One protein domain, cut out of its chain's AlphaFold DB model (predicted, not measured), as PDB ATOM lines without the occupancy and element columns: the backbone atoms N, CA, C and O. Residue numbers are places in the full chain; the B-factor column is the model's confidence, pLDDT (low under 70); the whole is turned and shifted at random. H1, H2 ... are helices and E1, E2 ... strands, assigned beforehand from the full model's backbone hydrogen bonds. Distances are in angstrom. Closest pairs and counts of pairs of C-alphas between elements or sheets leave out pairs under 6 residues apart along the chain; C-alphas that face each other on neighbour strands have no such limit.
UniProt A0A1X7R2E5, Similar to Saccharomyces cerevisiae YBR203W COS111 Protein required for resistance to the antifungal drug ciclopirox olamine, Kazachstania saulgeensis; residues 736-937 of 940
ATOM      1  N   ASP A 736     166.714 187.516 206.140       96.50
ATOM      2  CA  ASP A 736     167.672 188.266 206.960       96.50
ATOM      3  C   ASP A 736     168.419 189.333 206.128       96.50
ATOM      4  O   ASP A 736     168.902 189.060 205.033       96.50
ATOM      5  N   GLY A 737     168.523 190.566 206.626       94.94
ATOM      6  CA  GLY A 737     169.194 191.676 205.934       94.94
ATOM      7  C   GLY A 737     168.449 192.261 204.722       94.94
ATOM      8  O   GLY A 737     168.951 193.197 204.099       94.94
ATOM      9  N   SER A 738     167.255 191.768 204.376       95.50
ATOM     10  CA  SER A 738     166.515 192.227 203.192       95.50
ATOM     11  C   SER A 738     165.878 193.604 203.402       95.50
ATOM     12  O   SER A 738     164.816 193.755 204.007       95.50
ATOM     13  N   VAL A 739     166.531 194.643 202.870       94.19
ATOM     14  CA  VAL A 739     166.153 196.066 203.027       94.19
ATOM     15  C   VAL A 739     164.766 196.394 202.448       94.19
ATOM     16  O   VAL A 739     164.113 197.341 202.886       94.19
ATOM     17  N   TRP A 740     164.296 195.612 201.473       95.19
ATOM     18  CA  TRP A 740     163.007 195.800 200.800       95.19
ATOM     19  C   TRP A 740     161.794 195.324 201.617       95.19
ATOM     20  O   TRP A 740     160.673 195.732 201.309       95.19
ATOM     21  N   CYS A 741     161.989 194.511 202.661       95.38
ATOM     22  CA  CYS A 741     160.912 194.056 203.540       95.38
ATOM     23  C   CYS A 741     160.380 195.225 204.390       95.38
ATOM     24  O   CYS A 741     161.137 195.889 205.101       95.38
ATOM     25  N   ARG A 742     159.070 195.490 204.336       94.88
ATOM     26  CA  ARG A 742     158.414 196.586 205.080       94.88
ATOM     27  C   ARG A 742     157.508 196.039 206.181       94.88
ATOM     28  O   ARG A 742     156.918 194.977 206.003       94.88
ATOM     29  N   GLN A 743     157.327 196.797 207.272       94.19
ATOM     30  CA  GLN A 743     156.514 196.360 208.418       94.19
ATOM     31  C   GLN A 743     155.102 195.906 208.015       94.19
ATOM     32  O   GLN A 743     154.663 194.866 208.489       94.19
ATOM     33  N   TYR A 744     154.410 196.618 207.116       94.88
ATOM     34  CA  TYR A 744     153.060 196.217 206.696       94.88
ATOM     35  C   TYR A 744     153.036 194.890 205.918       94.88
ATOM     36  O   TYR A 744     152.123 194.101 206.120       94.88
ATOM     37  N   MET A 745     154.056 194.608 205.096       95.81
ATOM     38  CA  MET A 745     154.160 193.347 204.346       95.81
ATOM     39  C   MET A 745     154.330 192.160 205.299       95.81
ATOM     40  O   MET A 745     153.640 191.153 205.167       95.81
ATOM     41  N   VAL A 746     155.211 192.309 206.297       96.50
ATOM     42  CA  VAL A 746     155.435 191.288 207.331       96.50
ATOM     43  C   VAL A 746     154.189 191.144 208.209       96.50
ATOM     44  O   VAL A 746     153.730 190.028 208.417       96.50
ATOM     45  N   LYS A 747     153.577 192.248 208.659       96.62
ATOM     46  CA  LYS A 747     152.326 192.235 209.440       96.62
ATOM     47  C   LYS A 747     151.199 191.503 208.705       96.62
ATOM     48  O   LYS A 747     150.553 190.652 209.307       96.62
ATOM     49  N   TYR A 748     150.998 191.798 207.421       96.75
ATOM     50  CA  TYR A 748     150.019 191.121 206.569       96.75
ATOM     51  C   TYR A 748     150.317 189.620 206.448       96.75
ATOM     52  O   TYR A 748     149.471 188.810 206.813       96.75
ATOM     53  N   PHE A 749     151.534 189.251 206.033       97.06
ATOM     54  CA  PHE A 749     151.942 187.853 205.860       97.06
ATOM     55  C   PHE A 749     151.788 187.016 207.139       97.06
ATOM     56  O   PHE A 749     151.268 185.899 207.093       97.06
ATOM     57  N   ILE A 750     152.233 187.551 208.279       96.88
ATOM     58  CA  ILE A 750     152.204 186.857 209.571       96.88
ATOM     59  C   ILE A 750     150.772 186.685 210.066       96.88
ATOM     60  O   ILE A 750     150.392 185.571 210.423       96.88
ATOM     61  N   LEU A 751     149.968 187.751 210.057       96.81
ATOM     62  CA  LEU A 751     148.600 187.692 210.568       96.81
ATOM     63  C   LEU A 751     147.675 186.878 209.656       96.81
ATOM     64  O   LEU A 751     146.843 186.143 210.177       96.81
ATOM     65  N   ASP A 752     147.859 186.903 208.334       95.94
ATOM     66  CA  ASP A 752     147.108 186.045 207.410       95.94
ATOM     67  C   ASP A 752     147.521 184.563 207.512       95.94
ATOM     68  O   ASP A 752     146.664 183.682 207.597       95.94
ATOM     69  N   THR A 753     148.823 184.273 207.614       95.38
ATOM     70  CA  THR A 753     149.319 182.908 207.872       95.38
ATOM     71  C   THR A 753     148.777 182.359 209.193       95.38
ATOM     72  O   THR A 753     148.234 181.253 209.235       95.38
ATOM     73  N   PHE A 754     148.857 183.149 210.267       94.75
ATOM     74  CA  PHE A 754     148.265 182.807 211.557       94.75
ATOM     75  C   PHE A 754     146.742 182.623 211.436       94.75
ATOM     76  O   PHE A 754     146.193 181.641 211.929       94.75
ATOM     77  N   SER A 755     146.048 183.501 210.705       94.19
ATOM     78  CA  SER A 755     144.605 183.396 210.460       94.19
ATOM     79  C   SER A 755     144.217 182.057 209.822       94.19
ATOM     80  O   SER A 755     143.240 181.441 210.258       94.19
ATOM     81  N   LYS A 756     144.998 181.593 208.836       92.31
ATOM     82  CA  LYS A 756     144.739 180.394 208.022       92.31
ATOM     83  C   LYS A 756     145.112 179.070 208.703       92.31
ATOM     84  O   LYS A 756     144.387 178.090 208.512       92.31
ATOM     85  N   ASN A 757     146.196 179.022 209.483       89.38
ATOM     86  CA  ASN A 757     146.765 177.763 209.990       89.38
ATOM     87  C   ASN A 757     145.845 176.985 210.957       89.38
ATOM     88  O   ASN A 757     145.797 175.759 210.885       89.38
ATOM     89  N   ASP A 758     145.052 177.664 211.795       76.25
ATOM     90  CA  ASP A 758     144.183 177.046 212.822       76.25
ATOM     91  C   ASP A 758     143.098 176.079 212.312       76.25
ATOM     92  O   ASP A 758     142.410 175.443 213.111       76.25
ATOM     93  N   LYS A 759     142.922 175.931 210.995       77.56
ATOM     94  CA  LYS A 759     142.041 174.898 210.424       77.56
ATOM     95  C   LYS A 759     142.635 173.482 210.493       77.56
ATOM     96  O   LYS A 759     141.928 172.532 210.179       77.56
ATOM     97  N   LYS A 760     143.907 173.332 210.888       75.69
ATOM     98  CA  LYS A 760     144.632 172.056 211.021       75.69
ATOM     99  C   LYS A 760     144.994 171.791 212.495       75.69
ATOM    100  O   LYS A 760     146.167 171.812 212.851       75.69
ATOM    101  N   ARG A 761     143.989 171.599 213.361       62.78
ATOM    102  CA  ARG A 761     144.178 171.504 214.828       62.78
ATOM    103  C   ARG A 761     144.981 170.289 215.308       62.78
ATOM    104  O   ARG A 761     145.522 170.346 216.402       62.78
ATOM    105  N   ASP A 762     145.095 169.242 214.497       66.75
ATOM    106  CA  ASP A 762     145.594 167.929 214.941       66.75
ATOM    107  C   ASP A 762     147.109 167.713 214.693       66.75
ATOM    108  O   ASP A 762     147.593 166.587 214.740       66.75
ATOM    109  N   TYR A 763     147.865 168.779 214.394       61.75
ATOM    110  CA  TYR A 763     149.318 168.742 214.142       61.75
ATOM    111  C   TYR A 763     150.043 169.896 214.858       61.75
ATOM    112  O   TYR A 763     150.406 170.894 214.234       61.75
ATOM    113  N   GLU A 764     150.280 169.757 216.167       64.19
ATOM    114  CA  GLU A 764     150.908 170.811 216.986       64.19
ATOM    115  C   GLU A 764     152.381 171.106 216.607       64.19
ATOM    116  O   GLU A 764     152.820 172.251 216.707       64.19
ATOM    117  N   ASP A 765     153.132 170.125 216.088       65.56
ATOM    118  CA  ASP A 765     154.591 170.238 215.882       65.56
ATOM    119  C   ASP A 765     155.047 171.106 214.690       65.56
ATOM    120  O   ASP A 765     156.223 171.461 214.586       65.56
ATOM    121  N   LYS A 766     154.168 171.447 213.737       82.94
ATOM    122  CA  LYS A 766     154.571 172.109 212.475       82.94
ATOM    123  C   LYS A 766     154.508 173.635 212.545       82.94
ATOM    124  O   LYS A 766     153.886 174.292 211.709       82.94
ATOM    125  N   SER A 767     155.193 174.217 213.528       90.50
ATOM    126  CA  SER A 767     155.340 175.672 213.624       90.50
ATOM    127  C   SER A 767     156.241 176.220 212.507       90.50
ATOM    128  O   SER A 767     157.421 175.876 212.440       90.50
ATOM    129  N   LEU A 768     155.714 177.119 211.669       95.31
ATOM    130  CA  LEU A 768     156.500 177.856 210.669       95.31
ATOM    131  C   LEU A 768     157.588 178.690 211.367       95.31
ATOM    132  O   LEU A 768     157.274 179.579 212.164       95.31
ATOM    133  N   SER A 769     158.854 178.416 211.046       96.75
ATOM    134  CA  SER A 769     160.014 179.140 211.570       96.75
ATOM    135  C   SER A 769     160.393 180.307 210.657       96.75
ATOM    136  O   SER A 769     160.427 180.186 209.431       96.75
ATOM    137  N   LEU A 770     160.672 181.460 211.256       97.31
ATOM    138  CA  LEU A 770     160.788 182.751 210.588       97.31
ATOM    139  C   LEU A 770     162.097 183.435 210.980       97.31
ATOM    140  O   LEU A 770     162.477 183.447 212.151       97.31
ATOM    141  N   SER A 771     162.774 184.062 210.020       97.25
ATOM    142  CA  SER A 771     163.970 184.867 210.286       97.25
ATOM    143  C   SER A 771     163.943 186.166 209.490       97.25
ATOM    144  O   SER A 771     163.985 186.163 208.260       97.25
ATOM    145  N   PHE A 772     163.870 187.281 210.214       96.69
ATOM    146  CA  PHE A 772     163.858 188.643 209.688       96.69
ATOM    147  C   PHE A 772     164.998 189.488 210.284       96.69
ATOM    148  O   PHE A 772     164.907 190.717 210.321       96.69
ATOM    149  N   LEU A 773     166.099 188.876 210.729       94.31
ATOM    150  CA  LEU A 773     167.187 189.569 211.428       94.31
ATOM    151  C   LEU A 773     167.824 190.651 210.543       94.31
ATOM    152  O   LEU A 773     168.238 190.379 209.421       94.31
ATOM    153  N   LYS A 774     167.939 191.885 211.055       92.69
ATOM    154  CA  LYS A 774     168.470 193.063 210.328       92.69
ATOM    155  C   LYS A 774     167.663 193.469 209.074       92.69
ATOM    156  O   LYS A 774     168.170 194.244 208.267       92.69
ATOM    157  N   SER A 775     166.448 192.949 208.888       93.56
ATOM    158  CA  SER A 775     165.634 193.193 207.683       93.56
ATOM    159  C   SER A 775     164.875 194.516 207.743       93.56
ATOM    160  O   SER A 775     164.530 195.001 208.822       93.56
ATOM    161  N   GLY A 776     164.558 195.059 206.567       88.31
ATOM    162  CA  GLY A 776     163.930 196.365 206.401       88.31
ATOM    163  C   GLY A 776     164.889 197.546 206.582       88.31
ATOM    164  O   GLY A 776     166.051 197.403 206.956       88.31
ATOM    165  N   MET A 777     164.398 198.749 206.278       76.38
ATOM    166  CA  MET A 777     165.222 199.968 206.270       76.38
ATOM    167  C   MET A 777     165.589 200.481 207.677       76.38
ATOM    168  O   MET A 777     166.603 201.158 207.831       76.38
ATOM    169  N   ASN A 778     164.795 200.157 208.704       76.94
ATOM    170  CA  ASN A 778     165.106 200.474 210.097       76.94
ATOM    171  C   ASN A 778     165.565 199.202 210.824       76.94
ATOM    172  O   ASN A 778     164.779 198.279 211.025       76.94
ATOM    173  N   ARG A 779     166.828 199.179 211.267       67.69
ATOM    174  CA  ARG A 779     167.422 198.050 212.009       67.69
ATOM    175  C   ARG A 779     166.745 197.794 213.370       67.69
ATOM    176  O   ARG A 779     166.956 196.730 213.945       67.69
ATOM    177  N   ASN A 780     165.931 198.735 213.861       77.00
ATOM    178  CA  ASN A 780     165.310 198.704 215.186       77.00
ATOM    179  C   ASN A 780     163.807 198.348 215.179       77.00
ATOM    180  O   ASN A 780     163.090 198.678 216.122       77.00
ATOM    181  N   PHE A 781     163.296 197.681 214.140       86.88
ATOM    182  CA  PHE A 781     161.926 197.157 214.162       86.88
ATOM    183  C   PHE A 781     161.773 195.991 215.169       86.88
ATOM    184  O   PHE A 781     162.551 195.031 215.091       86.88
ATOM    185  N   PRO A 782     160.746 195.983 216.050       89.31
ATOM    186  CA  PRO A 782     160.522 194.888 217.001       89.31
ATOM    187  C   PRO A 782     160.348 193.512 216.347       89.31
ATOM    188  O   PRO A 782     160.876 192.532 216.865       89.31
ATOM    189  N   TRP A 783     159.738 193.435 215.161       92.44
ATOM    190  CA  TRP A 783     159.591 192.193 214.385       92.44
ATOM    191  C   TRP A 783     160.893 191.679 213.728       92.44
ATOM    192  O   TRP A 783     160.918 190.550 213.243       92.44
ATOM    193  N   SER A 784     161.987 192.457 213.717       94.00
ATOM    194  CA  SER A 784     163.281 192.114 213.081       94.00
ATOM    195  C   SER A 784     164.099 191.099 213.910       94.00
ATOM    196  O   SER A 784     165.183 191.402 214.420       94.00
ATOM    197  N   CYS A 785     163.529 189.912 214.119       95.06
ATOM    198  CA  CYS A 785     164.007 188.826 214.984       95.06
ATOM    199  C   CYS A 785     164.040 187.479 214.231       95.06
ATOM    200  O   CYS A 785     163.684 187.420 213.053       95.06
ATOM    201  N   LYS A 786     164.464 186.403 214.904       96.25
ATOM    202  CA  LYS A 786     164.252 185.016 214.457       96.25
ATOM    203  C   LYS A 786     163.375 184.308 215.488       96.25
ATOM    204  O   LYS A 786     163.717 184.341 216.660       96.25
ATOM    205  N   GLY A 787     162.301 183.656 215.064       96.50
ATOM    206  CA  GLY A 787     161.371 182.947 215.944       96.50
ATOM    207  C   GLY A 787     160.328 182.176 215.147       96.50
ATOM    208  O   GLY A 787     160.328 182.206 213.920       96.50
ATOM    209  N   ASN A 788     159.426 181.487 215.824       96.62
ATOM    210  CA  ASN A 788     158.302 180.808 215.196       96.62
ATOM    211  C   ASN A 788     157.146 181.789 214.931       96.62
ATOM    212  O   ASN A 788     157.120 182.914 215.438       96.62
ATOM    213  N   LEU A 789     156.152 181.362 214.149       96.12
ATOM    214  CA  LEU A 789     154.950 182.147 213.834       96.12
ATOM    215  C   LEU A 789     154.293 182.778 215.075       96.12
ATOM    216  O   LEU A 789     153.878 183.938 215.033       96.12
ATOM    217  N   HIS A 790     154.237 182.040 216.183       96.44
ATOM    218  CA  HIS A 790     153.670 182.494 217.455       96.44
ATOM    219  C   HIS A 790     154.504 183.588 218.141       96.44
ATOM    220  O   HIS A 790     153.925 184.535 218.681       96.44
ATOM    221  N   ASP A 791     155.837 183.521 218.044       97.00
ATOM    222  CA  ASP A 791     156.747 184.527 218.603       97.00
ATOM    223  C   ASP A 791     156.556 185.861 217.881       97.00
ATOM    224  O   ASP A 791     156.292 186.896 218.493       97.00
ATOM    225  N   VAL A 792     156.630 185.818 216.546       97.25
ATOM    226  CA  VAL A 792     156.518 187.006 215.692       97.25
ATOM    227  C   VAL A 792     155.112 187.607 215.779       97.25
ATOM    228  O   VAL A 792     154.981 188.829 215.815       97.25
ATOM    229  N   THR A 793     154.068 186.777 215.897       97.31
ATOM    230  CA  THR A 793     152.693 187.249 216.142       97.31
ATOM    231  C   THR A 793     152.597 187.984 217.480       97.31
ATOM    232  O   THR A 793     152.134 189.121 217.507       97.31
ATOM    233  N   THR A 794     153.093 187.399 218.575       97.81
ATOM    234  CA  THR A 794     153.059 188.024 219.913       97.81
ATOM    235  C   THR A 794     153.827 189.349 219.943       97.81
ATOM    236  O   THR A 794     153.327 190.343 220.468       97.81
ATOM    237  N   ILE A 795     155.000 189.402 219.304       97.69
ATOM    238  CA  ILE A 795     155.800 190.626 219.153       97.69
ATOM    239  C   ILE A 795     155.047 191.705 218.364       97.69
ATOM    240  O   ILE A 795     155.084 192.870 218.757       97.69
ATOM    241  N   ILE A 796     154.352 191.345 217.277       97.38
ATOM    242  CA  ILE A 796     153.541 192.291 216.495       97.38
ATOM    243  C   ILE A 796     152.373 192.826 217.331       97.38
ATOM    244  O   ILE A 796     152.144 194.030 217.324       97.38
ATOM    245  N   VAL A 797     151.667 191.978 218.090       98.00
ATOM    246  CA  VAL A 797     150.569 192.437 218.961       98.00
ATOM    247  C   VAL A 797     151.069 193.415 220.028       98.00
ATOM    248  O   VAL A 797     150.456 194.460 220.227       98.00
ATOM    249  N   LEU A 798     152.202 193.125 220.674       97.88
ATOM    250  CA  LEU A 798     152.787 194.009 221.687       97.88
ATOM    251  C   LEU A 798     153.302 195.337 221.096       97.88
ATOM    252  O   LEU A 798     153.086 196.386 221.696       97.88
ATOM    253  N   ASP A 799     153.934 195.312 219.915       97.00
ATOM    254  CA  ASP A 799     154.367 196.511 219.173       97.00
ATOM    255  C   ASP A 799     153.174 197.397 218.764       97.00
ATOM    256  O   ASP A 799     153.250 198.620 218.854       97.00
ATOM    257  N   GLU A 800     152.052 196.799 218.360       97.38
ATOM    258  CA  GLU A 800     150.827 197.529 218.012       97.38
ATOM    259  C   GLU A 800     150.153 198.145 219.249       97.38
ATOM    260  O   GLU A 800     149.816 199.326 219.209       97.38
ATOM    261  N   ILE A 801     150.041 197.414 220.371       97.62
ATOM    262  CA  ILE A 801     149.518 197.964 221.640       97.62
ATOM    263  C   ILE A 801     150.391 199.131 222.128       97.62
ATOM    264  O   ILE A 801     149.875 200.180 222.507       97.62
ATOM    265  N   LEU A 802     151.719 198.991 222.080       96.75
ATOM    266  CA  LEU A 802     152.652 200.047 222.490       96.75
ATOM    267  C   LEU A 802     152.598 201.306 221.610       96.75
ATOM    268  O   LEU A 802     153.054 202.362 222.052       96.75
ATOM    269  N   LYS A 803     152.041 201.213 220.397       96.50
ATOM    270  CA  LYS A 803     151.842 202.338 219.466       96.50
ATOM    271  C   LYS A 803     150.488 203.030 219.601       96.50
ATOM    272  O   LYS A 803     150.306 204.078 218.985       96.50
ATOM    273  N   MET A 804     149.560 202.478 220.381       97.75
ATOM    274  CA  MET A 804     148.282 203.131 220.673       97.75
ATOM    275  C   MET A 804     148.520 204.428 221.458       97.75
ATOM    276  O   MET A 804     149.523 204.561 222.171       97.75
ATOM    277  N   ASP A 805     147.619 205.400 221.322       97.62
ATOM    278  CA  ASP A 805     147.651 206.604 222.157       97.62
ATOM    279  C   ASP A 805     147.206 206.297 223.603       97.62
ATOM    280  O   ASP A 805     146.735 205.202 223.919       97.62
ATOM    281  N   ASP A 806     147.423 207.244 224.515       97.62
ATOM    282  CA  ASP A 806     147.131 207.039 225.937       97.62
ATOM    283  C   ASP A 806     145.630 206.871 226.220       97.62
ATOM    284  O   ASP A 806     145.264 206.135 227.132       97.62
ATOM    285  N   PHE A 807     144.756 207.480 225.413       96.75
ATOM    286  CA  PHE A 807     143.305 207.343 225.551       96.75
ATOM    287  C   PHE A 807     142.845 205.939 225.135       96.75
ATOM    288  O   PHE A 807     142.075 205.294 225.846       96.75
ATOM    289  N   GLN A 808     143.379 205.430 224.024       97.44
ATOM    290  CA  GLN A 808     143.164 204.061 223.561       97.44
ATOM    291  C   GLN A 808     143.675 203.030 224.577       97.44
ATOM    292  O   GLN A 808     143.040 201.994 224.751       97.44
ATOM    293  N   LEU A 809     144.779 203.301 225.287       97.62
ATOM    294  CA  LEU A 809     145.246 202.444 226.384       97.62
ATOM    295  C   LEU A 809     144.362 202.548 227.639       97.62
ATOM    296  O   LEU A 809     144.049 201.514 228.233       97.62
ATOM    297  N   GLU A 810     143.915 203.750 228.021       96.38
ATOM    298  CA  GLU A 810     142.943 203.957 229.108       96.38
ATOM    299  C   GLU A 810     141.624 203.193 228.846       96.38
ATOM    300  O   GLU A 810     141.057 202.616 229.776       96.38
ATOM    301  N   GLU A 811     141.156 203.137 227.593       96.69
ATOM    302  CA  GLU A 811     139.985 202.355 227.168       96.69
ATOM    303  C   GLU A 811     140.279 200.843 227.097       96.69
ATOM    304  O   GLU A 811     139.526 200.026 227.639       96.69
ATOM    305  N   LEU A 812     141.399 200.448 226.480       97.31
ATOM    306  CA  LEU A 812     141.803 199.048 226.316       97.31
ATOM    307  C   LEU A 812     141.998 198.343 227.667       97.31
ATOM    308  O   LEU A 812     141.618 197.180 227.792       97.31
ATOM    309  N   TYR A 813     142.531 199.034 228.677       96.88
ATOM    310  CA  TYR A 813     142.734 198.509 230.035       96.88
ATOM    311  C   TYR A 813     141.678 198.975 231.050       96.88
ATOM    312  O   TYR A 813     141.836 198.744 232.243       96.88
ATOM    313  N   ARG A 814     140.574 199.593 230.600       95.44
ATOM    314  CA  ARG A 814     139.429 200.006 231.443       95.44
ATOM    315  C   ARG A 814     139.747 200.981 232.589       95.44
ATOM    316  O   ARG A 814     138.879 201.175 233.444       95.44
ATOM    317  N   ILE A 815     140.906 201.644 232.574       95.19
ATOM    318  CA  ILE A 815     141.490 202.442 233.675       95.19
ATOM    319  C   ILE A 815     140.482 203.417 234.318       95.19
ATOM    320  O   ILE A 815     140.430 203.558 235.536       95.19
ATOM    321  N   LYS A 816     139.631 204.071 233.514       92.56
ATOM    322  CA  LYS A 816     138.606 205.015 234.011       92.56
ATOM    323  C   LYS A 816     137.380 204.344 234.635       92.56
ATOM    324  O   LYS A 816     136.734 204.927 235.500       92.56
ATOM    325  N   THR A 817     137.036 203.141 234.181       89.81
ATOM    326  CA  THR A 817     135.832 202.410 234.614       89.81
ATOM    327  C   THR A 817     136.081 201.462 235.783       89.81
ATOM    328  O   THR A 817     135.145 201.148 236.510       89.81
ATOM    329  N   GLU A 818     137.330 201.044 235.994       85.25
ATOM    330  CA  GLU A 818     137.774 200.126 237.051       85.25
ATOM    331  C   GLU A 818     137.249 200.496 238.450       85.25
ATOM    332  O   GLU A 818     136.689 199.642 239.135       85.25
ATOM    333  N   LYS A 819     137.286 201.788 238.805       81.12
ATOM    334  CA  LYS A 819     136.773 202.354 240.071       81.12
ATOM    335  C   LYS A 819     135.326 201.955 240.397       81.12
ATOM    336  O   LYS A 819     134.991 201.718 241.552       81.12
ATOM    337  N   TYR A 820     134.458 201.852 239.386       82.06
ATOM    338  CA  TYR A 820     133.055 201.453 239.579       82.06
ATOM    339  C   TYR A 820     132.904 199.948 239.855       82.06
ATOM    340  O   TYR A 820     131.880 199.519 240.383       82.06
ATOM    341  N   TYR A 821     133.923 199.149 239.522       77.81
ATOM    342  CA  TYR A 821     133.944 197.700 239.700       77.81
ATOM    343  C   TYR A 821     134.796 197.234 240.890       77.81
ATOM    344  O   TYR A 821     134.600 196.101 241.317       77.81
ATOM    345  N   GLU A 822     135.656 198.067 241.492       71.75
ATOM    346  CA  GLU A 822     136.451 197.716 242.693       71.75
ATOM    347  C   GLU A 822     135.596 197.109 243.824       71.75
ATOM    348  O   GLU A 822     135.989 196.130 244.458       71.75
ATOM    349  N   SER A 823     134.379 197.628 244.025       74.81
ATOM    350  CA  SER A 823     133.409 197.097 244.998       74.81
ATOM    351  C   SER A 823     133.024 195.630 244.732       74.81
ATOM    352  O   SER A 823     132.850 194.850 245.670       74.81
ATOM    353  N   MET A 824     132.942 195.247 243.453       69.94
ATOM    354  CA  MET A 824     132.552 193.919 242.966       69.94
ATOM    355  C   MET A 824     133.756 192.993 242.696       69.94
ATOM    356  O   MET A 824     133.594 191.779 242.652       69.94
ATOM    357  N   MET A 825     134.963 193.547 242.542       65.75
ATOM    358  CA  MET A 825     136.171 192.845 242.077       65.75
ATOM    359  C   MET A 825     137.152 192.456 243.196       65.75
ATOM    360  O   MET A 825     138.338 192.238 242.953       65.75
ATOM    361  N   LYS A 826     136.658 192.285 244.430       72.19
ATOM    362  CA  LYS A 826     137.446 191.882 245.620       72.19
ATOM    363  C   LYS A 826     138.083 190.478 245.546       72.19
ATOM    364  O   LYS A 826     138.669 190.024 246.522       72.19
ATOM    365  N   THR A 827     137.961 189.791 244.411       79.12
ATOM    366  CA  THR A 827     138.491 188.445 244.147       79.12
ATOM    367  C   THR A 827     139.396 188.398 242.908       79.12
ATOM    368  O   THR A 827     139.527 187.342 242.291       79.12
ATOM    369  N   HIS A 828     139.997 189.521 242.496       81.56
ATOM    370  CA  HIS A 828     141.059 189.480 241.487       81.56
ATOM    371  C   HIS A 828     142.271 188.697 242.014       81.56
ATOM    372  O   HIS A 828     142.794 188.984 243.090       81.56
ATOM    373  N   ASP A 829     142.711 187.709 241.235       91.88
ATOM    374  CA  ASP A 829     143.925 186.936 241.496       91.88
ATOM    375  C   ASP A 829     145.151 187.876 241.478       91.88
ATOM    376  O   ASP A 829     145.404 188.502 240.442       91.88
ATOM    377  N   PRO A 830     145.928 187.988 242.577       91.38
ATOM    378  CA  PRO A 830     147.057 188.915 242.680       91.38
ATOM    379  C   PRO A 830     148.242 188.552 241.769       91.38
ATOM    380  O   PRO A 830     149.194 189.326 241.668       91.38
ATOM    381  N   SER A 831     148.211 187.394 241.100       95.19
ATOM    382  CA  SER A 831     149.151 187.076 240.027       95.19
ATOM    383  C   SER A 831     148.809 187.787 238.714       95.19
ATOM    384  O   SER A 831     149.713 188.035 237.921       95.19
ATOM    385  N   ILE A 832     147.553 188.166 238.456       96.31
ATOM    386  CA  ILE A 832     147.177 188.868 237.221       96.31
ATOM    387  C   ILE A 832     147.569 190.343 237.358       96.31
ATOM    388  O   ILE A 832     146.972 191.086 238.130       96.31
ATOM    389  N   LEU A 833     148.570 190.774 236.586       95.50
ATOM    390  CA  LEU A 833     149.019 192.167 236.562       95.50
ATOM    391  C   LEU A 833     148.060 193.047 235.764       95.50
ATOM    392  O   LEU A 833     147.715 194.129 236.217       95.50
ATOM    393  N   GLU A 834     147.663 192.593 234.571       96.38
ATOM    394  CA  GLU A 834     146.752 193.318 233.680       96.38
ATOM    395  C   GLU A 834     145.940 192.355 232.812       96.38
ATOM    396  O   GLU A 834     146.376 191.248 232.480       96.38
ATOM    397  N   THR A 835     144.770 192.797 232.353       96.75
ATOM    398  CA  THR A 835     144.011 192.112 231.300       96.75
ATOM    399  C   THR A 835     143.327 193.125 230.396       96.75
ATOM    400  O   THR A 835     142.517 193.927 230.853       96.75
ATOM    401  N   SER A 836     143.616 193.063 229.099       97.62
ATOM    402  CA  SER A 836     143.017 193.954 228.114       97.62
ATOM    403  C   SER A 836     141.565 193.574 227.786       97.62
ATOM    404  O   SER A 836     141.136 192.415 227.887       97.62
ATOM    405  N   ASN A 837     140.827 194.562 227.285       97.25
ATOM    406  CA  ASN A 837     139.690 194.376 226.389       97.25
ATOM    407  C   ASN A 837     140.130 193.693 225.075       97.25
ATOM    408  O   ASN A 837     141.310 193.430 224.836       97.25
ATOM    409  N   ILE A 838     139.159 193.391 224.214       97.88
ATOM    410  CA  ILE A 838     139.414 192.830 222.886       97.88
ATOM    411  C   ILE A 838     139.931 193.935 221.951       97.88
ATOM    412  O   ILE A 838     139.239 194.921 221.714       97.88
ATOM    413  N   LEU A 839     141.125 193.735 221.395       97.62
ATOM    414  CA  LEU A 839     141.804 194.616 220.448       97.62
ATOM    415  C   LEU A 839     141.669 194.089 219.004       97.62
ATOM    416  O   LEU A 839     142.298 193.081 218.672       97.62
ATOM    417  N   PRO A 840     140.912 194.755 218.114       97.81
ATOM    418  CA  PRO A 840     140.849 194.398 216.697       97.81
ATOM    419  C   PRO A 840     142.076 194.922 215.929       97.81
ATOM    420  O   PRO A 840     142.114 196.080 215.507       97.81
ATOM    421  N   ILE A 841     143.073 194.068 215.682       97.69
ATOM    422  CA  ILE A 841     144.223 194.413 214.831       97.69
ATOM    423  C   ILE A 841     143.850 194.209 213.360       97.69
ATOM    424  O   ILE A 841     143.579 193.088 212.921       97.69
ATOM    425  N   LYS A 842     143.872 195.302 212.588       97.12
ATOM    426  CA  LYS A 842     143.650 195.297 211.134       97.12
ATOM    427  C   LYS A 842     144.920 194.909 210.367       97.12
ATOM    428  O   LYS A 842     146.018 195.364 210.705       97.12
ATOM    429  N   TYR A 843     144.765 194.114 209.311       96.25
ATOM    430  CA  TYR A 843     145.831 193.685 208.402       96.25
ATOM    431  C   TYR A 843     145.285 193.481 206.981       96.25
ATOM    432  O   TYR A 843     144.182 192.985 206.791       96.25
ATOM    433  N   GLY A 844     146.066 193.873 205.978       94.12
ATOM    434  CA  GLY A 844     145.694 193.818 204.564       94.12
ATOM    435  C   GLY A 844     146.849 194.311 203.694       94.12
ATOM    436  O   GLY A 844     147.793 194.919 204.209       94.12
ATOM    437  N   ASN A 845     146.788 194.035 202.393       90.75
ATOM    438  CA  ASN A 845     147.740 194.561 201.408       90.75
ATOM    439  C   ASN A 845     147.321 195.963 200.921       90.75
ATOM    440  O   ASN A 845     148.162 196.834 200.697       90.75
ATOM    441  N   THR A 846     146.008 196.178 200.817       91.88
ATOM    442  CA  THR A 846     145.327 197.451 200.541       91.88
ATOM    443  C   THR A 846     144.384 197.809 201.697       91.88
ATOM    444  O   THR A 846     144.153 196.999 202.600       91.88
ATOM    445  N   GLU A 847     143.838 199.026 201.686       91.88
ATOM    446  CA  GLU A 847     142.839 199.463 202.673       91.88
ATOM    447  C   GLU A 847     141.471 198.790 202.440       91.88
ATOM    448  O   GLU A 847     140.777 198.470 203.403       91.88
ATOM    449  N   ASP A 848     141.136 198.480 201.182       92.81
ATOM    450  CA  ASP A 848     139.907 197.774 200.791       92.81
ATOM    451  C   ASP A 848     139.893 196.292 201.226       92.81
ATOM    452  O   ASP A 848     138.836 195.729 201.502       92.81
ATOM    453  N   GLU A 849     141.067 195.654 201.315       92.69
ATOM    454  CA  GLU A 849     141.240 194.236 201.681       92.69
ATOM    455  C   GLU A 849     141.617 194.042 203.168       92.69
ATOM    456  O   GLU A 849     142.234 193.042 203.555       92.69
ATOM    457  N   MET A 850     141.267 195.007 204.029       95.50
ATOM    458  CA  MET A 850     141.543 194.937 205.465       95.50
ATOM    459  C   MET A 850     140.708 193.869 206.183       95.50
ATOM    460  O   MET A 850     139.543 194.069 206.525       95.50
ATOM    461  N   ASN A 851     141.368 192.767 206.524       96.50
ATOM    462  CA  ASN A 851     140.893 191.788 207.491       96.50
ATOM    463  C   ASN A 851     141.249 192.227 208.924       96.50
ATOM    464  O   ASN A 851     142.100 193.092 209.147       96.50
ATOM    465  N   ASN A 852     140.612 191.615 209.921       97.12
ATOM    466  CA  ASN A 852     140.845 191.883 211.339       97.12
ATOM    467  C   ASN A 852     140.930 190.591 212.171       97.12
ATOM    468  O   ASN A 852     140.204 189.626 211.933       97.12
ATOM    469  N   ILE A 853     141.840 190.576 213.150       97.44
ATOM    470  CA  ILE A 853     141.923 189.551 214.202       97.44
ATOM    471  C   ILE A 853     141.797 190.256 215.550       97.44
ATOM    472  O   ILE A 853     142.413 191.294 215.788       97.44
ATOM    473  N   ASN A 854     140.993 189.670 216.425       98.00
ATOM    474  CA  ASN A 854     140.657 190.188 217.738       98.00
ATOM    475  C   ASN A 854     141.585 189.566 218.784       98.00
ATOM    476  O   ASN A 854     141.453 188.386 219.104       98.00
ATOM    477  N   PHE A 855     142.510 190.339 219.343       98.25
ATOM    478  CA  PHE A 855     143.435 189.871 220.373       98.25
ATOM    479  C   PHE A 855     142.985 190.290 221.774       98.25
ATOM    480  O   PHE A 855     142.508 191.402 221.974       98.25
ATOM    481  N   ARG A 856     143.176 189.422 222.767       98.06
ATOM    482  CA  ARG A 856     143.078 189.755 224.191       98.06
ATOM    483  C   ARG A 856     144.415 189.440 224.846       98.06
ATOM    484  O   ARG A 856     144.852 188.293 224.797       98.06
ATOM    485  N   LEU A 857     145.054 190.435 225.447       98.38
ATOM    486  CA  LEU A 857     146.302 190.272 226.182       98.38
ATOM    487  C   LEU A 857     146.001 190.135 227.679       98.38
ATOM    488  O   LEU A 857     145.281 190.941 228.258       98.38
ATOM    489  N   THR A 858     146.555 189.105 228.304       98.06
ATOM    490  CA  THR A 858     146.584 188.916 229.759       98.06
ATOM    491  C   THR A 858     148.043 188.860 230.177       98.06
ATOM    492  O   THR A 858     148.807 188.080 229.605       98.06
ATOM    493  N   VAL A 859     148.442 189.682 231.144       98.06
ATOM    494  CA  VAL A 859     149.805 189.690 231.686       98.06
ATOM    495  C   VAL A 859     149.733 189.222 233.134       98.06
ATOM    496  O   VAL A 859     149.025 189.810 233.948       98.06
ATOM    497  N   ILE A 860     150.457 188.154 233.444       97.94
ATOM    498  CA  ILE A 860     150.493 187.496 234.751       97.94
ATOM    499  C   ILE A 860     151.917 187.622 235.296       97.94
ATOM    500  O   ILE A 860     152.873 187.368 234.564       97.94
ATOM    501  N   LYS A 861     152.078 188.000 236.564       97.38
ATOM    502  CA  LYS A 861     153.352 187.949 237.285       97.38
ATOM    503  C   LYS A 861     153.859 186.509 237.318       97.38
ATOM    504  O   LYS A 861     153.112 185.581 237.621       97.38
ATOM    505  N   CYS A 862     155.150 186.336 237.083       96.44
ATOM    506  CA  CYS A 862     155.846 185.086 237.323       96.44
ATOM    507  C   CYS A 862     157.184 185.350 238.020       96.44
ATOM    508  O   CYS A 862     157.811 186.386 237.803       96.44
ATOM    509  N   ASP A 863     157.629 184.384 238.819       95.50
ATOM    510  CA  ASP A 863     158.946 184.373 239.472       95.50
ATOM    511  C   ASP A 863     159.914 183.442 238.697       95.50
ATOM    512  O   ASP A 863     160.811 182.801 239.245       95.50
ATOM    513  N   HIS A 864     159.668 183.302 237.391       95.25
ATOM    514  CA  HIS A 864     160.410 182.488 236.424       95.25
ATOM    515  C   HIS A 864     160.690 183.327 235.164       95.25
ATOM    516  O   HIS A 864     159.993 184.324 234.947       95.25
ATOM    517  N   PRO A 865     161.660 182.936 234.310       95.31
ATOM    518  CA  PRO A 865     161.924 183.615 233.042       95.31
ATOM    519  C   PRO A 865     160.657 183.806 232.204       95.31
ATOM    520  O   PRO A 865     159.802 182.917 232.143       95.31
ATOM    521  N   THR A 866     160.541 184.969 231.560       96.50
ATOM    522  CA  THR A 866     159.313 185.366 230.869       96.50
ATOM    523  C   THR A 866     158.919 184.354 229.799       96.50
ATOM    524  O   THR A 866     159.686 184.041 228.891       96.50
ATOM    525  N   THR A 867     157.692 183.850 229.896       97.38
ATOM    526  CA  THR A 867     157.104 182.889 228.956       97.38
ATOM    527  C   THR A 867     155.776 183.424 228.440       97.38
ATOM    528  O   THR A 867     155.164 184.302 229.045       97.38
ATOM    529  N   TYR A 868     155.292 182.908 227.313       97.81
ATOM    530  CA  TYR A 868     153.969 183.260 226.810       97.81
ATOM    531  C   TYR A 868     153.243 182.028 226.271       97.81
ATOM    532  O   TYR A 868     153.860 181.054 225.845       97.81
ATOM    533  N   LYS A 869     151.910 182.081 226.282       97.06
ATOM    534  CA  LYS A 869     151.034 181.120 225.615       97.06
ATOM    535  C   LYS A 869     150.012 181.882 224.785       97.06
ATOM    536  O   LYS A 869     149.218 182.652 225.321       97.06
ATOM    537  N   ILE A 870     150.022 181.645 223.480       96.00
ATOM    538  CA  ILE A 870     148.973 182.087 222.562       96.00
ATOM    539  C   ILE A 870     147.960 180.950 222.388       96.00
ATOM    540  O   ILE A 870     148.332 179.783 222.294       96.00
ATOM    541  N   SER A 871     146.670 181.273 222.412       94.81
ATOM    542  CA  SER A 871     145.578 180.300 222.320       94.81
ATOM    543  C   SER A 871     144.397 180.904 221.569       94.81
ATOM    544  O   SER A 871     143.954 182.012 221.873       94.81
ATOM    545  N   ARG A 872     143.887 180.206 220.553       93.31
ATOM    546  CA  ARG A 872     142.802 180.723 219.714       93.31
ATOM    547  C   ARG A 872     141.445 180.271 220.242       93.31
ATOM    548  O   ARG A 872     141.102 179.093 220.191       93.31
ATOM    549  N   VAL A 873     140.682 181.235 220.751       95.31
ATOM    550  CA  VAL A 873     139.376 181.022 221.389       95.31
ATOM    551  C   VAL A 873     138.281 180.850 220.333       95.31
ATOM    552  O   VAL A 873     137.432 179.976 220.462       95.31
ATOM    553  N   THR A 874     138.317 181.644 219.257       93.44
ATOM    554  CA  THR A 874     137.418 181.501 218.097       93.44
ATOM    555  C   THR A 874     138.176 181.742 216.789       93.44
ATOM    556  O   THR A 874     139.325 182.176 216.788       93.44
ATOM    557  N   SER A 875     137.527 181.530 215.642       90.69
ATOM    558  CA  SER A 875     138.098 181.837 214.320       90.69
ATOM    559  C   SER A 875     138.601 183.282 214.160       90.69
ATOM    560  O   SER A 875     139.441 183.513 213.294       90.69
ATOM    561  N   GLN A 876     138.163 184.229 214.997       95.00
ATOM    562  CA  GLN A 876     138.650 185.616 215.016       95.00
ATOM    563  C   GLN A 876     139.274 186.038 216.357       95.00
ATOM    564  O   GLN A 876     140.117 186.930 216.352       95.00
ATOM    565  N   ASN A 877     138.898 185.418 217.483       96.75
ATOM    566  CA  ASN A 877     139.323 185.828 218.825       96.75
ATOM    567  C   ASN A 877     140.509 184.989 219.326       96.75
ATOM    568  O   ASN A 877     140.421 183.763 219.436       96.75
ATOM    569  N   VAL A 878     141.598 185.657 219.696       97.25
ATOM    570  CA  VAL A 878     142.874 185.074 220.124       97.25
ATOM    571  C   VAL A 878     143.227 185.606 221.509       97.25
ATOM    572  O   VAL A 878     143.214 186.812 221.731       97.25
ATOM    573  N   SER A 879     143.569 184.723 222.442       97.62
ATOM    574  CA  SER A 879     144.076 185.087 223.763       97.62
ATOM    575  C   SER A 879     145.592 184.902 223.807       97.62
ATOM    576  O   SER A 879     146.098 183.829 223.468       97.62
ATOM    577  N   ILE A 880     146.316 185.936 224.228       98.12
ATOM    578  CA  ILE A 880     147.752 185.902 224.507       98.12
ATOM    579  C   ILE A 880     147.920 186.068 226.016       98.12
ATOM    580  O   ILE A 880     147.547 187.091 226.582       98.12
ATOM    581  N   CYS A 881     148.491 185.059 226.663       98.19
ATOM    582  CA  CYS A 881     148.851 185.074 228.073       98.19
ATOM    583  C   CYS A 881     150.372 185.207 228.190       98.19
ATOM    584  O   CYS A 881     151.082 184.250 227.886       98.19
ATOM    585  N   VAL A 882     150.880 186.355 228.640       98.31
ATOM    586  CA  VAL A 882     152.305 186.543 228.960       98.31
ATOM    587  C   VAL A 882     152.499 186.353 230.462       98.31
ATOM    588  O   VAL A 882     151.875 187.039 231.264       98.31
ATOM    589  N   ARG A 883     153.371 185.422 230.843       98.00
ATOM    590  CA  ARG A 883     153.874 185.239 232.206       98.00
ATOM    591  C   ARG A 883     155.170 186.033 232.323       98.00
ATOM    592  O   ARG A 883     156.212 185.560 231.882       98.00
ATOM    593  N   LEU A 884     155.072 187.254 232.835       97.50
ATOM    594  CA  LEU A 884     156.150 188.237 232.893       97.50
ATOM    595  C   LEU A 884     156.966 188.066 234.178       97.50
ATOM    596  O   LEU A 884     156.413 188.146 235.278       97.50
ATOM    597  N   CYS A 885     158.273 187.857 234.031       96.12
ATOM    598  CA  CYS A 885     159.221 187.895 235.138       96.12
ATOM    599  C   CYS A 885     159.202 189.286 235.787       96.12
ATOM    600  O   CYS A 885     159.213 190.290 235.084       96.12
ATOM    601  N   MET A 886     159.167 189.370 237.118       94.38
ATOM    602  CA  MET A 886     159.160 190.659 237.833       94.38
ATOM    603  C   MET A 886     160.491 191.007 238.521       94.38
ATOM    604  O   MET A 886     160.560 192.014 239.224       94.38
ATOM    605  N   ASP A 887     161.552 190.226 238.300       90.94
ATOM    606  CA  ASP A 887     162.856 190.451 238.931       90.94
ATOM    607  C   ASP A 887     163.540 191.731 238.422       90.94
ATOM    608  O   ASP A 887     163.970 191.832 237.267       90.94
ATOM    609  N   GLU A 888     163.750 192.698 239.320       79.12
ATOM    610  CA  GLU A 888     164.503 193.925 239.018       79.12
ATOM    611  C   GLU A 888     165.947 193.638 238.571       79.12
ATOM    612  O   GLU A 888     166.526 194.394 237.790       79.12
ATOM    613  N   ASN A 889     166.521 192.517 239.022       81.00
ATOM    614  CA  ASN A 889     167.847 192.063 238.606       81.00
ATOM    615  C   ASN A 889     167.889 191.645 237.126       81.00
ATOM    616  O   ASN A 889     168.886 191.921 236.460       81.00
ATOM    617  N   SER A 890     166.810 191.058 236.591       68.81
ATOM    618  CA  SER A 890     166.702 190.698 235.168       68.81
ATOM    619  C   SER A 890     166.732 191.949 234.280       68.81
ATOM    620  O   SER A 890     167.506 192.049 233.326       68.81
ATOM    621  N   ASN A 891     165.977 192.979 234.679       63.94
ATOM    622  CA  ASN A 891     165.866 194.240 233.941       63.94
ATOM    623  C   ASN A 891     167.212 194.976 233.757       63.94
ATOM    624  O   ASN A 891     167.384 195.695 232.771       63.94
ATOM    625  N   ARG A 892     168.201 194.754 234.638       61.28
ATOM    626  CA  ARG A 892     169.541 195.374 234.542       61.28
ATOM    627  C   ARG A 892     170.358 194.926 233.326       61.28
ATOM    628  O   ARG A 892     171.267 195.649 232.927       61.28
ATOM    629  N   VAL A 893     170.039 193.781 232.714       56.50
ATOM    630  CA  VAL A 893     170.730 193.301 231.502       56.50
ATOM    631  C   VAL A 893     170.402 194.181 230.285       56.50
ATOM    632  O   VAL A 893     171.243 194.356 229.401       56.50
ATOM    633  N   THR A 894     169.230 194.829 230.263       58.56
ATOM    634  CA  THR A 894     168.789 195.714 229.166       58.56
ATOM    635  C   THR A 894     169.391 197.124 229.287       58.56
ATOM    636  O   THR A 894     168.689 198.136 229.283       58.56
ATOM    637  N   SER A 895     170.720 197.207 229.396       58.72
ATOM    638  CA  SER A 895     171.440 198.486 229.354       58.72
ATOM    639  C   SER A 895     171.198 199.210 228.017       58.72
ATOM    640  O   SER A 895     171.091 198.593 226.957       58.72
ATOM    641  N   GLN A 896     171.036 200.537 228.058       57.84
ATOM    642  CA  GLN A 896     170.281 201.267 227.024       57.84
ATOM    643  C   GLN A 896     170.938 201.366 225.629       57.84
ATOM    644  O   GLN A 896     170.262 201.777 224.686       57.84
ATOM    645  N   ASN A 897     172.220 201.015 225.474       59.78
ATOM    646  CA  ASN A 897     173.024 201.463 224.328       59.78
ATOM    647  C   ASN A 897     173.041 200.544 223.095       59.78
ATOM    648  O   ASN A 897     173.129 201.066 221.983       59.78
ATOM    649  N   GLU A 898     172.986 199.214 223.231       57.84
ATOM    650  CA  GLU A 898     173.328 198.315 222.112       57.84
ATOM    651  C   GLU A 898     172.248 197.283 221.760       57.84
ATOM    652  O   GLU A 898     172.089 196.274 222.433       57.84
ATOM    653  N   HIS A 899     171.597 197.524 220.614       78.44
ATOM    654  CA  HIS A 899     170.769 196.603 219.820       78.44
ATOM    655  C   HIS A 899     169.562 195.909 220.498       78.44
ATOM    656  O   HIS A 899     169.588 195.421 221.620       78.44
ATOM    657  N   LEU A 900     168.459 195.786 219.749       80.56
ATOM    658  CA  LEU A 900     167.356 194.902 220.149       80.56
ATOM    659  C   LEU A 900     167.846 193.442 220.192       80.56
ATOM    660  O   LEU A 900     168.512 193.014 219.239       80.56
ATOM    661  N   PRO A 901     167.497 192.663 221.236       85.75
ATOM    662  CA  PRO A 901     167.976 191.292 221.393       85.75
ATOM    663  C   PRO A 901     167.588 190.430 220.187       85.75
ATOM    664  O   PRO A 901     166.590 190.685 219.510       85.75
ATOM    665  N   LYS A 902     168.403 189.426 219.854       89.06
ATOM    666  CA  LYS A 902     168.142 188.543 218.696       89.06
ATOM    667  C   LYS A 902     167.033 187.527 218.994       89.06
ATOM    668  O   LYS A 902     166.284 187.170 218.089       89.06
ATOM    669  N   ASP A 903     166.972 187.111 220.255       93.81
ATOM    670  CA  ASP A 903     165.983 186.221 220.858       93.81
ATOM    671  C   ASP A 903     164.601 186.909 220.927       93.81
ATOM    672  O   ASP A 903     164.515 188.049 221.400       93.81
ATOM    673  N   PRO A 904     163.521 186.266 220.443       95.50
ATOM    674  CA  PRO A 904     162.179 186.826 220.492       95.50
ATOM    675  C   PRO A 904     161.598 186.864 221.909       95.50
ATOM    676  O   PRO A 904     160.847 187.788 222.209       95.50
ATOM    677  N   ILE A 905     161.963 185.938 222.802       95.81
ATOM    678  CA  ILE A 905     161.446 185.892 224.177       95.81
ATOM    679  C   ILE A 905     161.906 187.143 224.934       95.81
ATOM    680  O   ILE A 905     161.092 187.845 225.527       95.81
ATOM    681  N   GLN A 906     163.180 187.517 224.783       94.06
ATOM    682  CA  GLN A 906     163.745 188.767 225.315       94.06
ATOM    683  C   GLN A 906     163.106 190.035 224.710       94.06
ATOM    684  O   GLN A 906     163.154 191.106 225.317       94.06
ATOM    685  N   ARG A 907     162.496 189.954 223.517       94.12
ATOM    686  CA  ARG A 907     161.683 191.058 222.967       94.12
ATOM    687  C   ARG A 907     160.293 191.092 223.580       94.12
ATOM    688  O   ARG A 907     159.842 192.173 223.933       94.12
ATOM    689  N   ILE A 908     159.630 189.943 223.707       96.31
ATOM    690  CA  ILE A 908     158.308 189.822 224.341       96.31
ATOM    691  C   ILE A 908     158.374 190.341 225.781       96.31
ATOM    692  O   ILE A 908     157.534 191.150 226.165       96.31
ATOM    693  N   ASP A 909     159.415 189.963 226.522       95.25
ATOM    694  CA  ASP A 909     159.763 190.472 227.850       95.25
ATOM    695  C   ASP A 909     159.892 192.005 227.880       95.25
ATOM    696  O   ASP A 909     159.062 192.686 228.485       95.25
ATOM    697  N   ARG A 910     160.845 192.569 227.124       93.50
ATOM    698  CA  ARG A 910     161.092 194.019 227.066       93.50
ATOM    699  C   ARG A 910     159.860 194.829 226.642       93.50
ATOM    700  O   ARG A 910     159.626 195.911 227.181       93.50
ATOM    701  N   LEU A 911     159.088 194.342 225.668       95.56
ATOM    702  CA  LEU A 911     157.857 195.000 225.215       95.56
ATOM    703  C   LEU A 911     156.761 194.919 226.292       95.56
ATOM    704  O   LEU A 911     156.067 195.904 226.529       95.56
ATOM    705  N   SER A 912     156.641 193.785 226.989       97.00
ATOM    706  CA  SER A 912     155.676 193.613 228.081       97.00
ATOM    707  C   SER A 912     156.021 194.493 229.283       97.00
ATOM    708  O   SER A 912     155.141 195.171 229.802       97.00
ATOM    709  N   HIS A 913     157.294 194.581 229.680       95.44
ATOM    710  CA  HIS A 913     157.740 195.513 230.721       95.44
ATOM    711  C   HIS A 913     157.456 196.978 230.356       95.44
ATOM    712  O   HIS A 913     156.914 197.712 231.182       95.44
ATOM    713  N   ALA A 914     157.750 197.399 229.119       95.44
ATOM    714  CA  ALA A 914     157.440 198.753 228.651       95.44
ATOM    715  C   ALA A 914     155.927 199.048 228.665       95.44
ATOM    716  O   ALA A 914     155.507 200.146 229.033       95.44
ATOM    717  N   LEU A 915     155.103 198.059 228.307       97.31
ATOM    718  CA  LEU A 915     153.647 198.169 228.299       97.31
ATOM    719  C   LEU A 915     153.076 198.278 229.719       97.31
ATOM    720  O   LEU A 915     152.315 199.202 229.999       97.31
ATOM    721  N   ILE A 916     153.494 197.396 230.630       97.25
ATOM    722  CA  ILE A 916     153.102 197.436 232.046       97.25
ATOM    723  C   ILE A 916     153.541 198.750 232.709       97.25
ATOM    724  O   ILE A 916     152.784 199.320 233.494       97.25
ATOM    725  N   ALA A 917     154.727 199.274 232.379       96.06
ATOM    726  CA  ALA A 917     155.179 200.574 232.872       96.06
ATOM    727  C   ALA A 917     154.246 201.715 232.423       96.06
ATOM    728  O   ALA A 917     153.787 202.485 233.266       96.06
ATOM    729  N   ARG A 918     153.892 201.776 231.129       97.06
ATOM    730  CA  ARG A 918     152.986 202.804 230.583       97.06
ATOM    731  C   ARG A 918     151.568 202.698 231.157       97.06
ATOM    732  O   ARG A 918     151.002 203.710 231.553       97.06
ATOM    733  N   VAL A 919     151.005 201.493 231.287       97.12
ATOM    734  CA  VAL A 919     149.669 201.292 231.895       97.12
ATOM    735  C   VAL A 919     149.650 201.734 233.368       97.12
ATOM    736  O   VAL A 919     148.714 202.413 233.798       97.12
ATOM    737  N   ARG A 920     150.713 201.450 234.134       95.88
ATOM    738  CA  ARG A 920     150.871 201.945 235.514       95.88
ATOM    739  C   ARG A 920     151.026 203.464 235.586       95.88
ATOM    740  O   ARG A 920     150.468 204.080 236.489       95.88
ATOM    741  N   GLU A 921     151.746 204.083 234.653       96.19
ATOM    742  CA  GLU A 921     151.865 205.546 234.570       96.19
ATOM    743  C   GLU A 921     150.510 206.215 234.283       96.19
ATOM    744  O   GLU A 921     150.175 207.219 234.918       96.19
ATOM    745  N   LEU A 922     149.683 205.615 233.420       96.44
ATOM    746  CA  LEU A 922     148.318 206.075 233.148       96.44
ATOM    747  C   LEU A 922     147.403 205.926 234.371       96.44
ATOM    748  O   LEU A 922     146.762 206.904 234.754       96.44
ATOM    749  N   ARG A 923     147.406 204.772 235.059       94.75
ATOM    750  CA  ARG A 923     146.694 204.599 236.345       94.75
ATOM    751  C   ARG A 923     147.137 205.633 237.390       94.75
ATOM    752  O   ARG A 923     146.293 206.281 238.001       94.75
ATOM    753  N   ASN A 924     148.442 205.856 237.554       94.06
ATOM    754  CA  ASN A 924     148.981 206.856 238.485       94.06
ATOM    755  C   ASN A 924     148.583 208.294 238.112       94.06
ATOM    756  O   ASN A 924     148.315 209.113 238.992       94.06
ATOM    757  N   THR A 925     148.535 208.613 236.819       93.81
ATOM    758  CA  THR A 925     148.108 209.927 236.319       93.81
ATOM    759  C   THR A 925     146.613 210.142 236.547       93.81
ATOM    760  O   THR A 925     146.212 211.201 237.024       93.81
ATOM    761  N   GLU A 926     145.791 209.126 236.293       91.50
ATOM    762  CA  GLU A 926     144.351 209.153 236.547       91.50
ATOM    763  C   GLU A 926     144.040 209.289 238.049       91.50
ATOM    764  O   GLU A 926     143.238 210.143 238.434       91.50
ATOM    765  N   LEU A 927     144.737 208.548 238.919       86.81
ATOM    766  CA  LEU A 927     144.656 208.725 240.375       86.81
ATOM    767  C   LEU A 927     144.994 210.168 240.788       86.81
ATOM    768  O   LEU A 927     144.252 210.774 241.560       86.81
ATOM    769  N   ARG A 928     146.056 210.764 240.227       87.50
ATOM    770  CA  ARG A 928     146.432 212.165 240.495       87.50
ATOM    771  C   ARG A 928     145.369 213.173 240.053       87.50
ATOM    772  O   ARG A 928     145.121 214.108 240.809       87.50
ATOM    773  N   ARG A 929     144.730 212.989 238.885       88.00
ATOM    774  CA  ARG A 929     143.612 213.847 238.426       88.00
ATOM    775  C   ARG A 929     142.499 213.885 239.481       88.00
ATOM    776  O   ARG A 929     142.151 214.953 239.970       88.00
ATOM    777  N   ASN A 930     142.054 212.709 239.924       82.38
ATOM    778  CA  ASN A 930     140.911 212.559 240.832       82.38
ATOM    779  C   ASN A 930     141.234 213.000 242.276       82.38
ATOM    780  O   ASN A 930     140.374 213.531 242.977       82.38
ATOM    781  N   ILE A 931     142.474 212.807 242.744       83.94
ATOM    782  CA  ILE A 931     142.933 213.350 244.036       83.94
ATOM    783  C   ILE A 931     143.018 214.885 243.973       83.94
ATOM    784  O   ILE A 931     142.653 215.559 244.933       83.94
ATOM    785  N   GLY A 932     143.456 215.445 242.839       73.75
ATOM    786  CA  GLY A 932     143.475 216.890 242.603       73.75
ATOM    787  C   GLY A 932     142.076 217.509 242.590       73.75
ATOM    788  O   GLY A 932     141.848 218.506 243.267       73.75
ATOM    789  N   GLU A 933     141.130 216.891 241.882       59.44
ATOM    790  CA  GLU A 933     139.730 217.335 241.799       59.44
ATOM    791  C   GLU A 933     139.039 217.326 243.174       59.44
ATOM    792  O   GLU A 933     138.408 218.313 243.550       59.44
ATOM    793  N   ASN A 934     139.249 216.284 243.990       55.88
ATOM    794  CA  ASN A 934     138.703 216.216 245.353       55.88
ATOM    795  C   ASN A 934     139.194 217.341 246.286       55.88
ATOM    796  O   ASN A 934     138.484 217.697 247.227       55.88
ATOM    797  N   ASN A 935     140.366 217.935 246.033       58.09
ATOM    798  CA  ASN A 935     140.860 219.077 246.812       58.09
ATOM    799  C   ASN A 935     140.183 220.411 246.446       58.09
ATOM    800  O   ASN A 935     140.293 221.363 247.214       58.09
ATOM    801  N   TYR A 936     139.465 220.493 245.319       55.31
ATOM    802  CA  TYR A 936     138.685 221.680 244.941       55.31
ATOM    803  C   TYR A 936     137.227 221.642 245.433       55.31
ATOM    804  O   TYR A 936     136.570 222.677 245.442       55.31
ATOM    805  N   CYS A 937     136.724 220.489 245.889       53.50
ATOM    806  CA  CYS A 937     135.325 220.298 246.307       53.50
ATOM    807  C   CYS A 937     135.128 220.245 247.838       53.50
ATOM    808  O   CYS A 937     134.214 219.583 248.327       53.50
TER     809      CYS A 937
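This is residues 736 to 937 of the 940 residues of the protein "Similar to Saccharomyces cerevisiae YBR203W COS111 Protein required for resistance to the antifungal drug ciclopirox olamine" of Kazachstania saulgeensis (UniProt A0A1X7R2E5). A twisted wall of five strands, E3 to E7, has three helices, H1, H2 and H6, over one face and no named helix over the other. H6 is the longest helix and runs on past the sheet, so that residues 928 to 937 stick out, as do residues 817 to 828 with H4; a small hairpin, E1 and E2, packs at residues 789 to 793 of H2. The 202 printed residues have six named helices and seven named strands, in the order H1 E1 E2 H2 H3 H4 E3 E4 E5 E6 E7 H5 H6. The class is mixed, the branched sheet is mixed too, and the whole is compact, with a radius of gyration of the C-alphas of 18.4 A and spans of 59 by 40 by 34 A.

Find C-alpha 743 at (156.514, 196.360, 208.418); from there H1 runs 21.1 A to residue 757. Next come E1, residues 769 to 771, E2, 786 to 788, and H2, 789 to 802, 20.0 A. H3 is 806 to 812 and H4 is 818 to 821. The strands E3, 832 to 835, E4, 839 to 843, E5, 851 to 862 and 34.0 A long, E6, 867 to 872, and E7, 877 to 885 and 25.8 A, follow. After H5, 888 to 891, H6 runs 45.1 A from residue 904 to C-alpha 934 at (138.703, 216.216, 245.353).

Look first at E5, whose pairing is staggered: E4 and E3 lie on one side, antiparallel (N 841 to O 853, 2.9 A; N 833 to O 859, 2.8 A), and E7 on the other, parallel (N 858 to O 880, 2.8 A). The hairpin E6 and E7 is antiparallel, with N 869 and O 881 2.8 A apart. H1, H2 and H6 are on the same face and run across the strands, at heights over the sheet of 9.0, 8.7 and 9.1 A. H2 touches H1 at Ile 750 and Thr 793, whose C-alphas are closest at 6.6 A, at a steep tilt of 52 degrees. Residues 904 to 915 of H6 touch H2, closest C-alphas Ile 795 and Ile 908, 5.8 A, at a shallow tilt of 25 degrees, the same way. H3 touches H6, about perpendicular at 78 degrees, closest C-alphas Glu 810 and Leu 922, 7.0 A. In the antiparallel hairpin E1 and E2, N 770 and O 787 are 2.8 A apart. H4 and H5 touch no helix. Every O i to N i+4 pair is within hydrogen-bond range in H1, H2, H3 and H6; H4 and H5 are too short for one.

The C-alphas of Tyr 763 and Cys 937 are the two farthest apart, 62.4 A. The printed part has no cut. The links H1 to E1, E1 to E2 and H5 to H6 are long. The model's pLDDT is under 70 at residues 761 to 765, 779, 824 to 825, 890 to 898 and 933 to 937.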